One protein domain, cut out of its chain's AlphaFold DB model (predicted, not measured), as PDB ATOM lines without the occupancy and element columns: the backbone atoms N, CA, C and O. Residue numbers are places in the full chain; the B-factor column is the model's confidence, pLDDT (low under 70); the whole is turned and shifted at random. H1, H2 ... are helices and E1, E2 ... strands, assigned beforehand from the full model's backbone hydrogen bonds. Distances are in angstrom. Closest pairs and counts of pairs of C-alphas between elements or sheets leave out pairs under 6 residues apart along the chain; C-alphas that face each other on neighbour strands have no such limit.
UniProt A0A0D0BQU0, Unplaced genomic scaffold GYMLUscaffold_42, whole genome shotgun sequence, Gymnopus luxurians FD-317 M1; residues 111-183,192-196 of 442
ATOM      1  N   ILE A 111     -24.408 -24.265  15.203       92.19
ATOM      2  CA  ILE A 111     -23.737 -22.957  15.132       92.19
ATOM      3  C   ILE A 111     -24.755 -21.900  15.540       92.19
ATOM      4  O   ILE A 111     -25.712 -21.668  14.800       92.19
ATOM      5  N   LEU A 112     -24.581 -21.276  16.702       92.69
ATOM      6  CA  LEU A 112     -25.357 -20.105  17.109       92.69
ATOM      7  C   LEU A 112     -24.709 -18.866  16.486       92.69
ATOM      8  O   LEU A 112     -23.587 -18.524  16.835       92.69
ATOM      9  N   PHE A 113     -25.400 -18.221  15.544       91.88
ATOM     10  CA  PHE A 113     -24.823 -17.119  14.759       91.88
ATOM     11  C   PHE A 113     -25.527 -15.778  14.949       91.88
ATOM     12  O   PHE A 113     -24.979 -14.741  14.593       91.88
ATOM     13  N   HIS A 114     -26.728 -15.770  15.529       90.00
ATOM     14  CA  HIS A 114     -27.421 -14.534  15.883       90.00
ATOM     15  C   HIS A 114     -28.114 -14.692  17.225       90.00
ATOM     16  O   HIS A 114     -28.804 -15.687  17.466       90.00
ATOM     17  N   LYS A 115     -27.946 -13.682  18.073       89.00
ATOM     18  CA  LYS A 115     -28.581 -13.567  19.380       89.00
ATOM     19  C   LYS A 115     -29.021 -12.126  19.571       89.00
ATOM     20  O   LYS A 115     -28.203 -11.213  19.510       89.00
ATOM     21  N   GLU A 116     -30.310 -11.929  19.802       83.81
ATOM     22  CA  GLU A 116     -30.910 -10.601  19.917       83.81
ATOM     23  C   GLU A 116     -31.896 -10.567  21.089       83.81
ATOM     24  O   GLU A 116     -32.753 -11.449  21.176       83.81
ATOM     25  N   PRO A 117     -31.795  -9.603  22.017       77.44
ATOM     26  CA  PRO A 117     -32.753  -9.468  23.109       77.44
ATOM     27  C   PRO A 117     -34.124  -9.018  22.586       77.44
ATOM     28  O   PRO A 117     -34.236  -8.101  21.777       77.44
ATOM     29  N   MET A 118     -35.194  -9.649  23.071       75.12
ATOM     30  CA  MET A 118     -36.569  -9.260  22.767       75.12
ATOM     31  C   MET A 118     -37.113  -8.306  23.830       75.12
ATOM     32  O   MET A 118     -37.564  -8.729  24.895       75.12
ATOM     33  N   GLY A 119     -37.167  -7.020  23.486       60.47
ATOM     34  CA  GLY A 119     -37.779  -5.987  24.321       60.47
ATOM     35  C   GLY A 119     -36.965  -5.632  25.569       60.47
ATOM     36  O   GLY A 119     -35.841  -6.076  25.758       60.47
ATOM     37  N   PHE A 120     -37.554  -4.799  26.428       49.00
ATOM     38  CA  PHE A 120     -36.858  -4.193  27.570       49.00
ATOM     39  C   PHE A 120     -36.607  -5.142  28.750       49.00
ATOM     40  O   PHE A 120     -35.793  -4.836  29.613       49.00
ATOM     41  N   GLN A 121     -37.325  -6.269  28.836       56.19
ATOM     42  CA  GLN A 121     -37.283  -7.130  30.025       56.19
ATOM     43  C   GLN A 121     -36.084  -8.098  30.068       56.19
ATOM     44  O   GLN A 121     -35.927  -8.787  31.073       56.19
ATOM     45  N   ASN A 122     -35.202  -8.111  29.054       61.41
ATOM     46  CA  ASN A 122     -33.956  -8.905  28.972       61.41
ATOM     47  C   ASN A 122     -34.084 -10.402  29.325       61.41
ATOM     48  O   ASN A 122     -33.087 -11.101  29.522       61.41
ATOM     49  N   ASP A 123     -35.301 -10.922  29.420       74.88
ATOM     50  CA  ASP A 123     -35.587 -12.299  29.788       74.88
ATOM     51  C   ASP A 123     -35.807 -13.166  28.554       74.88
ATOM     52  O   ASP A 123     -35.586 -14.372  28.637       74.88
ATOM     53  N   LYS A 124     -36.182 -12.556  27.424       82.56
ATOM     54  CA  LYS A 124     -36.442 -13.205  26.140       82.56
ATOM     55  C   LYS A 124     -35.411 -12.809  25.094       82.56
ATOM     56  O   LYS A 124     -35.009 -11.653  25.006       82.56
ATOM     57  N   PHE A 125     -35.037 -13.770  24.265       86.75
ATOM     58  CA  PHE A 125     -34.084 -13.616  23.180       86.75
ATOM     59  C   PHE A 125     -34.605 -14.297  21.916       86.75
ATOM     60  O   PHE A 125     -35.302 -15.313  21.983       86.75
ATOM     61  N   ILE A 126     -34.218 -13.750  20.766       90.06
ATOM     62  CA  ILE A 126     -34.236 -14.438  19.481       90.06
ATOM     63  C   ILE A 126     -32.856 -15.052  19.273       90.06
ATOM     64  O   ILE A 126     -31.865 -14.331  19.179       90.06
ATOM     65  N   HIS A 127     -32.788 -16.375  19.183       92.88
ATOM     66  CA  HIS A 127     -31.591 -17.096  18.763       92.88
ATOM     67  C   HIS A 127     -31.809 -17.664  17.361       92.88
ATOM     68  O   HIS A 127     -32.829 -18.311  17.106       92.88
ATOM     69  N   LEU A 128     -30.842 -17.462  16.465       94.94
ATOM     70  CA  LEU A 128     -30.781 -18.160  15.181       94.94
ATOM     71  C   LEU A 128     -29.608 -19.128  15.192       94.94
ATOM     72  O   LEU A 128     -28.453 -18.743  15.382       94.94
ATOM     73  N   LEU A 129     -29.937 -20.397  14.988       95.12
ATOM     74  CA  LEU A 129     -28.988 -21.493  14.975       95.12
ATOM     75  C   LEU A 129     -28.974 -22.141  13.601       95.12
ATOM     76  O   LEU A 129     -30.017 -22.350  12.986       95.12
ATOM     77  N   SER A 130     -27.791 -22.524  13.148       94.88
ATOM     78  CA  SER A 130     -27.605 -23.386  11.995       94.88
ATOM     79  C   SER A 130     -27.237 -24.787  12.466       94.88
ATOM     80  O   SER A 130     -26.159 -24.993  13.026       94.88
ATOM     81  N   ILE A 131     -28.139 -25.744  12.245       93.50
ATOM     82  CA  ILE A 131     -28.085 -27.068  12.873       93.50
ATOM     83  C   ILE A 131     -28.067 -28.164  11.814       93.50
ATOM     84  O   ILE A 131     -28.950 -28.202  10.960       93.50
ATOM     85  N   ALA A 132     -27.096 -29.070  11.894       90.56
ATOM     86  CA  ALA A 132     -27.035 -30.279  11.081       90.56
ATOM     87  C   ALA A 132     -27.961 -31.376  11.630       90.56
ATOM     88  O   ALA A 132     -28.155 -31.511  12.837       90.56
ATOM     89  N   LYS A 133     -28.532 -32.187  10.737       82.06
ATOM     90  CA  LYS A 133     -29.419 -33.305  11.094       82.06
ATOM     91  C   LYS A 133     -28.711 -34.395  11.908       82.06
ATOM     92  O   LYS A 133     -29.333 -35.000  12.777       82.06
ATOM     93  N   THR A 134     -27.444 -34.653  11.594       72.62
ATOM     94  CA  THR A 134     -26.567 -35.647  12.229       72.62
ATOM     95  C   THR A 134     -25.119 -35.168  12.153       72.62
ATOM     96  O   THR A 134     -24.773 -34.473  11.197       72.62
ATOM     97  N   ASN A 135     -24.282 -35.566  13.118       65.12
ATOM     98  CA  ASN A 135     -22.867 -35.167  13.187       65.12
ATOM     99  C   ASN A 135     -22.076 -35.552  11.922       65.12
ATOM    100  O   ASN A 135     -21.186 -34.819  11.515       65.12
ATOM    101  N   ASP A 136     -22.475 -36.633  11.246       61.66
ATOM    102  CA  ASP A 136     -21.746 -37.176  10.092       61.66
ATOM    103  C   ASP A 136     -22.166 -36.555   8.743       61.66
ATOM    104  O   ASP A 136     -21.637 -36.906   7.687       61.66
ATOM    105  N   THR A 137     -23.163 -35.662   8.730       61.56
ATOM    106  CA  THR A 137     -23.720 -35.096   7.491       61.56
ATOM    107  C   THR A 137     -23.464 -33.603   7.405       61.56
ATOM    108  O   THR A 137     -24.154 -32.800   8.031       61.56
ATOM    109  N   VAL A 138     -22.492 -33.248   6.573       63.66
ATOM    110  CA  VAL A 138     -21.892 -31.912   6.554       63.66
ATOM    111  C   VAL A 138     -22.527 -30.957   5.534       63.66
ATOM    112  O   VAL A 138     -22.542 -29.749   5.745       63.66
ATOM    113  N   GLY A 139     -23.094 -31.484   4.446       73.06
ATOM    114  CA  GLY A 139     -23.602 -30.646   3.356       73.06
ATOM    115  C   GLY A 139     -24.800 -29.771   3.742       73.06
ATOM    116  O   GLY A 139     -25.648 -30.171   4.550       73.06
ATOM    117  N   ILE A 140     -24.918 -28.618   3.077       84.62
ATOM    118  CA  ILE A 140     -25.993 -27.626   3.253       84.62
ATOM    119  C   ILE A 140     -27.410 -28.219   3.246       84.62
ATOM    120  O   ILE A 140     -28.279 -27.765   3.984       84.62
ATOM    121  N   SER A 141     -27.649 -29.282   2.470       84.00
ATOM    122  CA  SER A 141     -28.957 -29.946   2.359       84.00
ATOM    123  C   SER A 141     -29.417 -30.638   3.644       84.00
ATOM    124  O   SER A 141     -30.598 -30.942   3.789       84.00
ATOM    125  N   ASN A 142     -28.489 -30.926   4.558       87.12
ATOM    126  CA  ASN A 142     -28.766 -31.572   5.839       87.12
ATOM    127  C   ASN A 142     -28.751 -30.582   7.005       87.12
ATOM    128  O   ASN A 142     -28.860 -31.010   8.154       87.12
ATOM    129  N   ARG A 143     -28.599 -29.281   6.727       91.44
ATOM    130  CA  ARG A 143     -28.650 -28.231   7.738       91.44
ATOM    131  C   ARG A 143     -29.982 -27.500   7.668       91.44
ATOM    132  O   ARG A 143     -30.570 -27.322   6.606       91.44
ATOM    133  N   ALA A 144     -30.463 -27.077   8.826       94.25
ATOM    134  CA  ALA A 144     -31.654 -26.260   8.957       94.25
ATOM    135  C   ALA A 144     -31.348 -25.043   9.822       94.25
ATOM    136  O   ALA A 144     -30.652 -25.142  10.834       94.25
ATOM    137  N   ILE A 145     -31.889 -23.895   9.423       95.81
ATOM    138  CA  ILE A 145     -31.933 -22.734  10.302       95.81
ATOM    139  C   ILE A 145     -33.079 -22.943  11.279       95.81
ATOM    140  O   ILE A 145     -34.218 -23.217  10.876       95.81
ATOM    141  N   VAL A 146     -32.751 -22.862  12.561       95.44
ATOM    142  CA  VAL A 146     -33.672 -22.991  13.678       95.44
ATOM    143  C   VAL A 146     -33.725 -21.657  14.400       95.44
ATOM    144  O   VAL A 146     -32.704 -21.134  14.841       95.44
ATOM    145  N   LYS A 147     -34.933 -21.112  14.512       95.00
ATOM    146  CA  LYS A 147     -35.227 -19.900  15.267       95.00
ATOM    147  C   LYS A 147     -35.826 -20.288  16.610       95.00
ATOM    148  O   LYS A 147     -36.821 -21.015  16.651       95.00
ATOM    149  N   PHE A 148     -35.243 -19.783  17.684       93.94
ATOM    150  CA  PHE A 148     -35.795 -19.859  19.028       93.94
ATOM    151  C   PHE A 148     -36.160 -18.455  19.500       93.94
ATOM    152  O   PHE A 148     -35.339 -17.550  19.418       93.94
ATOM    153  N   GLU A 149     -37.388 -18.278  19.970       92.44
ATOM    154  CA  GLU A 149     -37.878 -17.046  20.591       92.44
ATOM    155  C   GLU A 149     -38.322 -17.386  22.014       92.44
ATOM    156  O   GLU A 149     -39.371 -18.008  22.211       92.44
ATOM    157  N   GLY A 150     -37.523 -17.033  23.013       90.56
ATOM    158  CA  GLY A 150     -37.794 -17.491  24.369       90.56
ATOM    159  C   GLY A 150     -36.755 -17.093  25.390       90.56
ATOM    160  O   GLY A 150     -35.858 -16.300  25.120       90.56
ATOM    161  N   THR A 151     -36.902 -17.632  26.591       85.75
ATOM    162  CA  THR A 151     -36.002 -17.326  27.693       85.75
ATOM    163  C   THR A 151     -34.720 -18.141  27.627       85.75
ATOM    164  O   THR A 151     -34.663 -19.214  27.029       85.75
ATOM    165  N   VAL A 152     -33.676 -17.659  28.306       73.94
ATOM    166  CA  VAL A 152     -32.390 -18.378  28.425       73.94
ATOM    167  C   VAL A 152     -32.563 -19.797  28.999       73.94
ATOM    168  O   VAL A 152     -31.745 -20.663  28.729       73.94
ATOM    169  N   GLY A 153     -33.649 -20.065  29.739       70.38
ATOM    170  CA  GLY A 153     -33.963 -21.401  30.263       70.38
ATOM    171  C   GLY A 153     -34.474 -22.401  29.215       70.38
ATOM    172  O   GLY A 153     -34.817 -23.523  29.570       70.38
ATOM    173  N   GLY A 154     -34.563 -22.013  27.938       73.62
ATOM    174  CA  GLY A 154     -35.055 -22.865  26.852       73.62
ATOM    175  C   GLY A 154     -36.582 -22.900  26.718       73.62
ATOM    176  O   GLY A 154     -37.100 -23.548  25.806       73.62
ATOM    177  N   GLU A 155     -37.306 -22.178  27.578       84.00
ATOM    178  CA  GLU A 155     -38.753 -21.989  27.456       84.00
ATOM    179  C   GLU A 155     -39.064 -20.961  26.369       84.00
ATOM    180  O   GLU A 155     -38.697 -19.789  26.478       84.00
ATOM    181  N   GLY A 156     -39.759 -21.380  25.314       89.69
ATOM    182  CA  GLY A 156     -40.113 -20.491  24.217       89.69
ATOM    183  C   GLY A 156     -40.647 -21.208  22.992       89.69
ATOM    184  O   GLY A 156     -40.975 -22.395  23.018       89.69
ATOM    185  N   THR A 157     -40.725 -20.460  21.898       92.38
ATOM    186  CA  THR A 157     -41.198 -20.952  20.608       92.38
ATOM    187  C   THR A 157     -40.016 -21.347  19.739       92.38
ATOM    188  O   THR A 157     -39.108 -20.552  19.512       92.38
ATOM    189  N   TRP A 158     -40.056 -22.567  19.216       93.19
ATOM    190  CA  TRP A 158     -39.059 -23.102  18.297       93.19
ATOM    191  C   TRP A 158     -39.657 -23.222  16.897       93.19
ATOM    192  O   TRP A 158     -40.766 -23.734  16.735       93.19
ATOM    193  N   LYS A 159     -38.925 -22.770  15.879       94.50
ATOM    194  CA  LYS A 159     -39.303 -22.900  14.465       94.50
ATOM    195  C   LYS A 159     -38.118 -23.423  13.664       94.50
ATOM    196  O   LYS A 159     -37.016 -22.892  13.772       94.50
ATOM    197  N   CYS A 160     -38.342 -24.449  12.850       94.62
ATOM    198  CA  CYS A 160     -37.337 -25.015  11.955       94.62
ATOM    199  C   CYS A 160     -37.704 -24.708  10.501       94.62
ATOM    200  O   CYS A 160     -38.828 -24.967  10.083       94.62
ATOM    201  N   SER A 161     -36.746 -24.213   9.721       92.75
ATOM    202  CA  SER A 161     -36.924 -23.915   8.288       92.75
ATOM    203  C   SER A 161     -37.289 -25.134   7.427       92.75
ATOM    204  O   SER A 161     -37.939 -24.976   6.402       92.75
ATOM    205  N   MET A 162     -36.903 -26.347   7.837       87.75
ATOM    206  CA  MET A 162     -37.141 -27.580   7.068       87.75
ATOM    207  C   MET A 162     -38.474 -28.271   7.385       87.75
ATOM    208  O   MET A 162     -38.913 -29.135   6.628       87.75
ATOM    209  N   LYS A 163     -39.096 -27.975   8.532       83.19
ATOM    210  CA  LYS A 163     -40.326 -28.653   8.950       83.19
ATOM    211  C   LYS A 163     -41.150 -27.776   9.878       83.19
ATOM    212  O   LYS A 163     -40.671 -27.353  10.928       83.19
ATOM    213  N   GLU A 164     -42.419 -27.609   9.529       71.69
ATOM    214  CA  GLU A 164     -43.412 -27.036  10.429       71.69
ATOM    215  C   GLU A 164     -43.775 -28.059  11.517       71.69
ATOM    216  O   GLU A 164     -44.163 -29.195  11.232       71.69
ATOM    217  N   GLY A 165     -43.594 -27.679  12.783       69.44
ATOM    218  CA  GLY A 165     -43.946 -28.503  13.937       69.44
ATOM    219  C   GLY A 165     -42.998 -28.338  15.124       69.44
ATOM    220  O   GLY A 165     -41.880 -27.848  14.993       69.44
ATOM    221  N   PHE A 166     -43.456 -28.783  16.295       69.94
ATOM    222  CA  PHE A 166     -42.753 -28.613  17.573       69.94
ATOM    223  C   PHE A 166     -41.624 -29.625  17.819       69.94
ATOM    224  O   PHE A 166     -40.862 -29.471  18.768       69.94
ATOM    225  N   SER A 167     -41.504 -30.663  16.987       82.19
ATOM    226  CA  SER A 167     -40.515 -31.725  17.174       82.19
ATOM    227  C   SER A 167     -39.860 -32.136  15.853       82.19
ATOM    228  O   SER A 167     -40.436 -32.798  14.984       82.19
ATOM    229  N   CYS A 168     -38.601 -31.739  15.699       90.94
ATOM    230  CA  CYS A 168     -37.694 -32.298  14.706       90.94
ATOM    231  C   CYS A 168     -36.295 -32.423  15.314       90.94
ATOM    232  O   CYS A 168     -35.988 -31.738  16.290       90.94
ATOM    233  N   ALA A 169     -35.448 -33.267  14.719       91.00
ATOM    234  CA  ALA A 169     -34.093 -33.515  15.215       91.00
ATOM    235  C   ALA A 169     -33.277 -32.219  15.392       91.00
ATOM    236  O   ALA A 169     -32.571 -32.080  16.386       91.00
ATOM    237  N   HIS A 170     -33.444 -31.235  14.496       92.38
ATOM    238  CA  HIS A 170     -32.764 -29.942  14.606       92.38
ATOM    239  C   HIS A 170     -33.213 -29.141  15.835       92.38
ATOM    240  O   HIS A 170     -32.382 -28.572  16.532       92.38
ATOM    241  N   ILE A 171     -34.521 -29.106  16.124       92.88
ATOM    242  CA  ILE A 171     -35.051 -28.414  17.311       92.88
ATOM    243  C   ILE A 171     -34.521 -29.087  18.577       92.88
ATOM    244  O   ILE A 171     -34.044 -28.393  19.465       92.88
ATOM    245  N   THR A 172     -34.535 -30.421  18.638       91.25
ATOM    246  CA  THR A 172     -33.992 -31.167  19.781       91.25
ATOM    247  C   THR A 172     -32.501 -30.892  19.984       91.25
ATOM    248  O   THR A 172     -32.078 -30.642  21.107       91.25
ATOM    249  N   ALA A 173     -31.706 -30.860  18.911       90.44
ATOM    250  CA  ALA A 173     -30.288 -30.512  18.996       90.44
ATOM    251  C   ALA A 173     -30.070 -29.065  19.475       90.44
ATOM    252  O   ALA A 173     -29.222 -28.820  20.328       90.44
ATOM    253  N   GLY A 174     -30.874 -28.113  18.990       90.81
ATOM    254  CA  GLY A 174     -30.825 -26.722  19.446       90.81
ATOM    255  C   GLY A 174     -31.220 -26.562  20.917       90.81
ATOM    256  O   GLY A 174     -30.589 -25.797  21.642       90.81
ATOM    257  N   GLN A 175     -32.230 -27.308  21.372       91.06
ATOM    258  CA  GLN A 175     -32.653 -27.345  22.774       91.06
ATOM    259  C   GLN A 175     -31.537 -27.870  23.671       91.06
ATOM    260  O   GLN A 175     -31.211 -27.218  24.661       91.06
ATOM    261  N   ASN A 176     -30.918 -28.992  23.293       89.56
ATOM    262  CA  ASN A 176     -29.794 -29.565  24.031       89.56
ATOM    263  C   ASN A 176     -28.632 -28.567  24.130       89.56
ATOM    264  O   ASN A 176     -28.132 -28.334  25.225       89.56
ATOM    265  N   TYR A 177     -28.285 -27.904  23.021       88.88
ATOM    266  CA  TYR A 177     -27.222 -26.899  22.981       88.88
ATOM    267  C   TYR A 177     -27.485 -25.707  23.923       88.88
ATOM    268  O   TYR A 177     -26.622 -25.326  24.720       88.88
ATOM    269  N   LEU A 178     -28.691 -25.123  23.879       87.62
ATOM    270  CA  LEU A 178     -29.029 -23.978  24.733       87.62
ATOM    271  C   LEU A 178     -29.179 -24.361  26.214       87.62
ATOM    272  O   LEU A 178     -28.806 -23.574  27.081       87.62
ATOM    273  N   GLN A 179     -29.697 -25.555  26.520       84.81
ATOM    274  CA  GLN A 179     -29.857 -26.031  27.900       84.81
ATOM    275  C   GLN A 179     -28.522 -26.465  28.520       84.81
ATOM    276  O   GLN A 179     -28.264 -26.154  29.684       84.81
ATOM    277  N   GLY A 180     -27.657 -27.129  27.747       73.50
ATOM    278  CA  GLY A 180     -26.323 -27.556  28.176       73.50
ATOM    279  C   GLY A 180     -25.418 -26.382  28.546       73.50
ATOM    280  O   GLY A 180     -24.665 -26.464  29.512       73.50
ATOM    281  N   SER A 181     -25.580 -25.243  27.867       59.34
ATOM    282  CA  SER A 181     -24.834 -24.011  28.160       59.34
ATOM    283  C   SER A 181     -25.202 -23.356  29.504       59.34
ATOM    284  O   SER A 181     -24.439 -22.541  30.014       59.34
ATOM    285  N   SER A 182     -26.361 -23.680  30.096       52.75
ATOM    286  CA  SER A 182     -26.864 -23.014  31.311       52.75
ATOM    287  C   SER A 182     -26.508 -23.730  32.621       52.75
ATOM    288  O   SER A 182     -26.762 -23.177  33.693       52.75
ATOM    289  N   VAL A 183     -25.948 -24.944  32.576       50.03
ATOM    290  CA  VAL A 183     -25.642 -25.741  33.773       50.03
ATOM    291  C   VAL A 183     -24.128 -25.861  33.917       50.03
ATOM    292  O   VAL A 183     -23.500 -26.676  33.249       50.03
ATOM    293  N   GLY A 192     -20.404 -30.478  20.263       69.50
ATOM    294  CA  GLY A 192     -19.699 -29.874  19.127       69.50
ATOM    295  C   GLY A 192     -20.459 -28.718  18.476       69.50
ATOM    296  O   GLY A 192     -20.606 -28.683  17.253       69.50
ATOM    297  N   GLY A 193     -21.002 -27.816  19.291       79.25
ATOM    298  CA  GLY A 193     -21.588 -26.563  18.867       79.25
ATOM    299  C   GLY A 193     -20.654 -25.385  19.132       79.25
ATOM    300  O   GLY A 193     -19.845 -25.420  20.055       79.25
ATOM    301  N   ILE A 194     -20.774 -24.341  18.318       87.38
ATOM    302  CA  ILE A 194     -20.025 -23.091  18.477       87.38
ATOM    303  C   ILE A 194     -20.986 -21.902  18.574       87.38
ATOM    304  O   ILE A 194     -22.031 -21.879  17.918       87.38
ATOM    305  N   ASP A 195     -20.617 -20.908  19.381       88.06
ATOM    306  CA  ASP A 195     -21.294 -19.614  19.454       88.06
ATOM    307  C   ASP A 195     -20.418 -18.555  18.786       88.06
ATOM    308  O   ASP A 195     -19.364 -18.198  19.307       88.06
ATOM    309  N   ILE A 196     -20.862 -18.070  17.628       86.81
ATOM    310  CA  ILE A 196     -20.237 -16.958  16.901       86.81
ATOM    311  C   ILE A 196     -21.105 -15.696  16.957       86.81
ATOM    312  O   ILE A 196     -20.809 -14.703  16.299       86.81
TER     313      ILE A 196
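What this domain is: This is residues 111 to 183 and 192 to 196 of the 442 residues of an uncharacterized protein of Gymnopus luxurians FD-317 M1 (UniProt A0A0D0BQU0). The domain is a twisted wall of five strands with one helix, H1, slantwise over one face, making two layers, a helix on one face of a sheet. E1 to E4 run back and forth as a meander, each strand the antiparallel neighbour of the one before, and short E5 joins beside E1. The printed part has 78 residues, with five named strands and one named helix in the order E1, E2, E3, E4, H1, E5; the mixed sheet runs E4, E3, E2, E1, E5, and the class is mixed, helices and strands. It is compact, with a radius of gyration of the C-alphas of 12.2 A, and only just elongated, spanning 39 by 25 by 19 A.

Where its parts are: Find C-alpha 111 at (-23.737, -22.957, 15.132); from there E1 runs 18.1 A to residue 117. E2, residues 124 to 132, is 24.6 A long, E3, residues 143 to 151, 23.9 A, and E4, residues 156 to 160, 13.4 A. H1, residues 169 to 180, runs 16.2 A. E5, residues 193 to 195, ends at C-alpha 195, (-21.294, -19.614, 19.454).

How they stand to each other: In the hairpin E1 and E2, look for N 111 and O 130, 2.9 A apart. Hairpin E2 and E3 has N 129 and O 146 at 2.9 A; hairpin E3 and E4 has N 147 and O 159 at 2.8 A. E5 is parallel to E1, with N 112 and O 194 at 2.9 A. These pairs are within hydrogen-bond range, as is every O i to N i+4 pair in H1. H1 is on the sheet at a height of 8.5 A, over E3 and E2, at 53 degrees to E2 on the local plane; its closest C-alphas to E2 are His 170 and Ile 131, 5.8 A.

The domain as a whole: The C-alphas farthest apart, Phe 120 and Asp 136, are 40.3 A apart. Residues 184 to 191 are not printed; C-alphas 183 and 192 are 16.3 A apart across this cut. Of the links printed whole, none is long. Look for pLDDT under 70 at residues 119 to 122, 135 to 138, 165 to 166, 181 to 183 and 192.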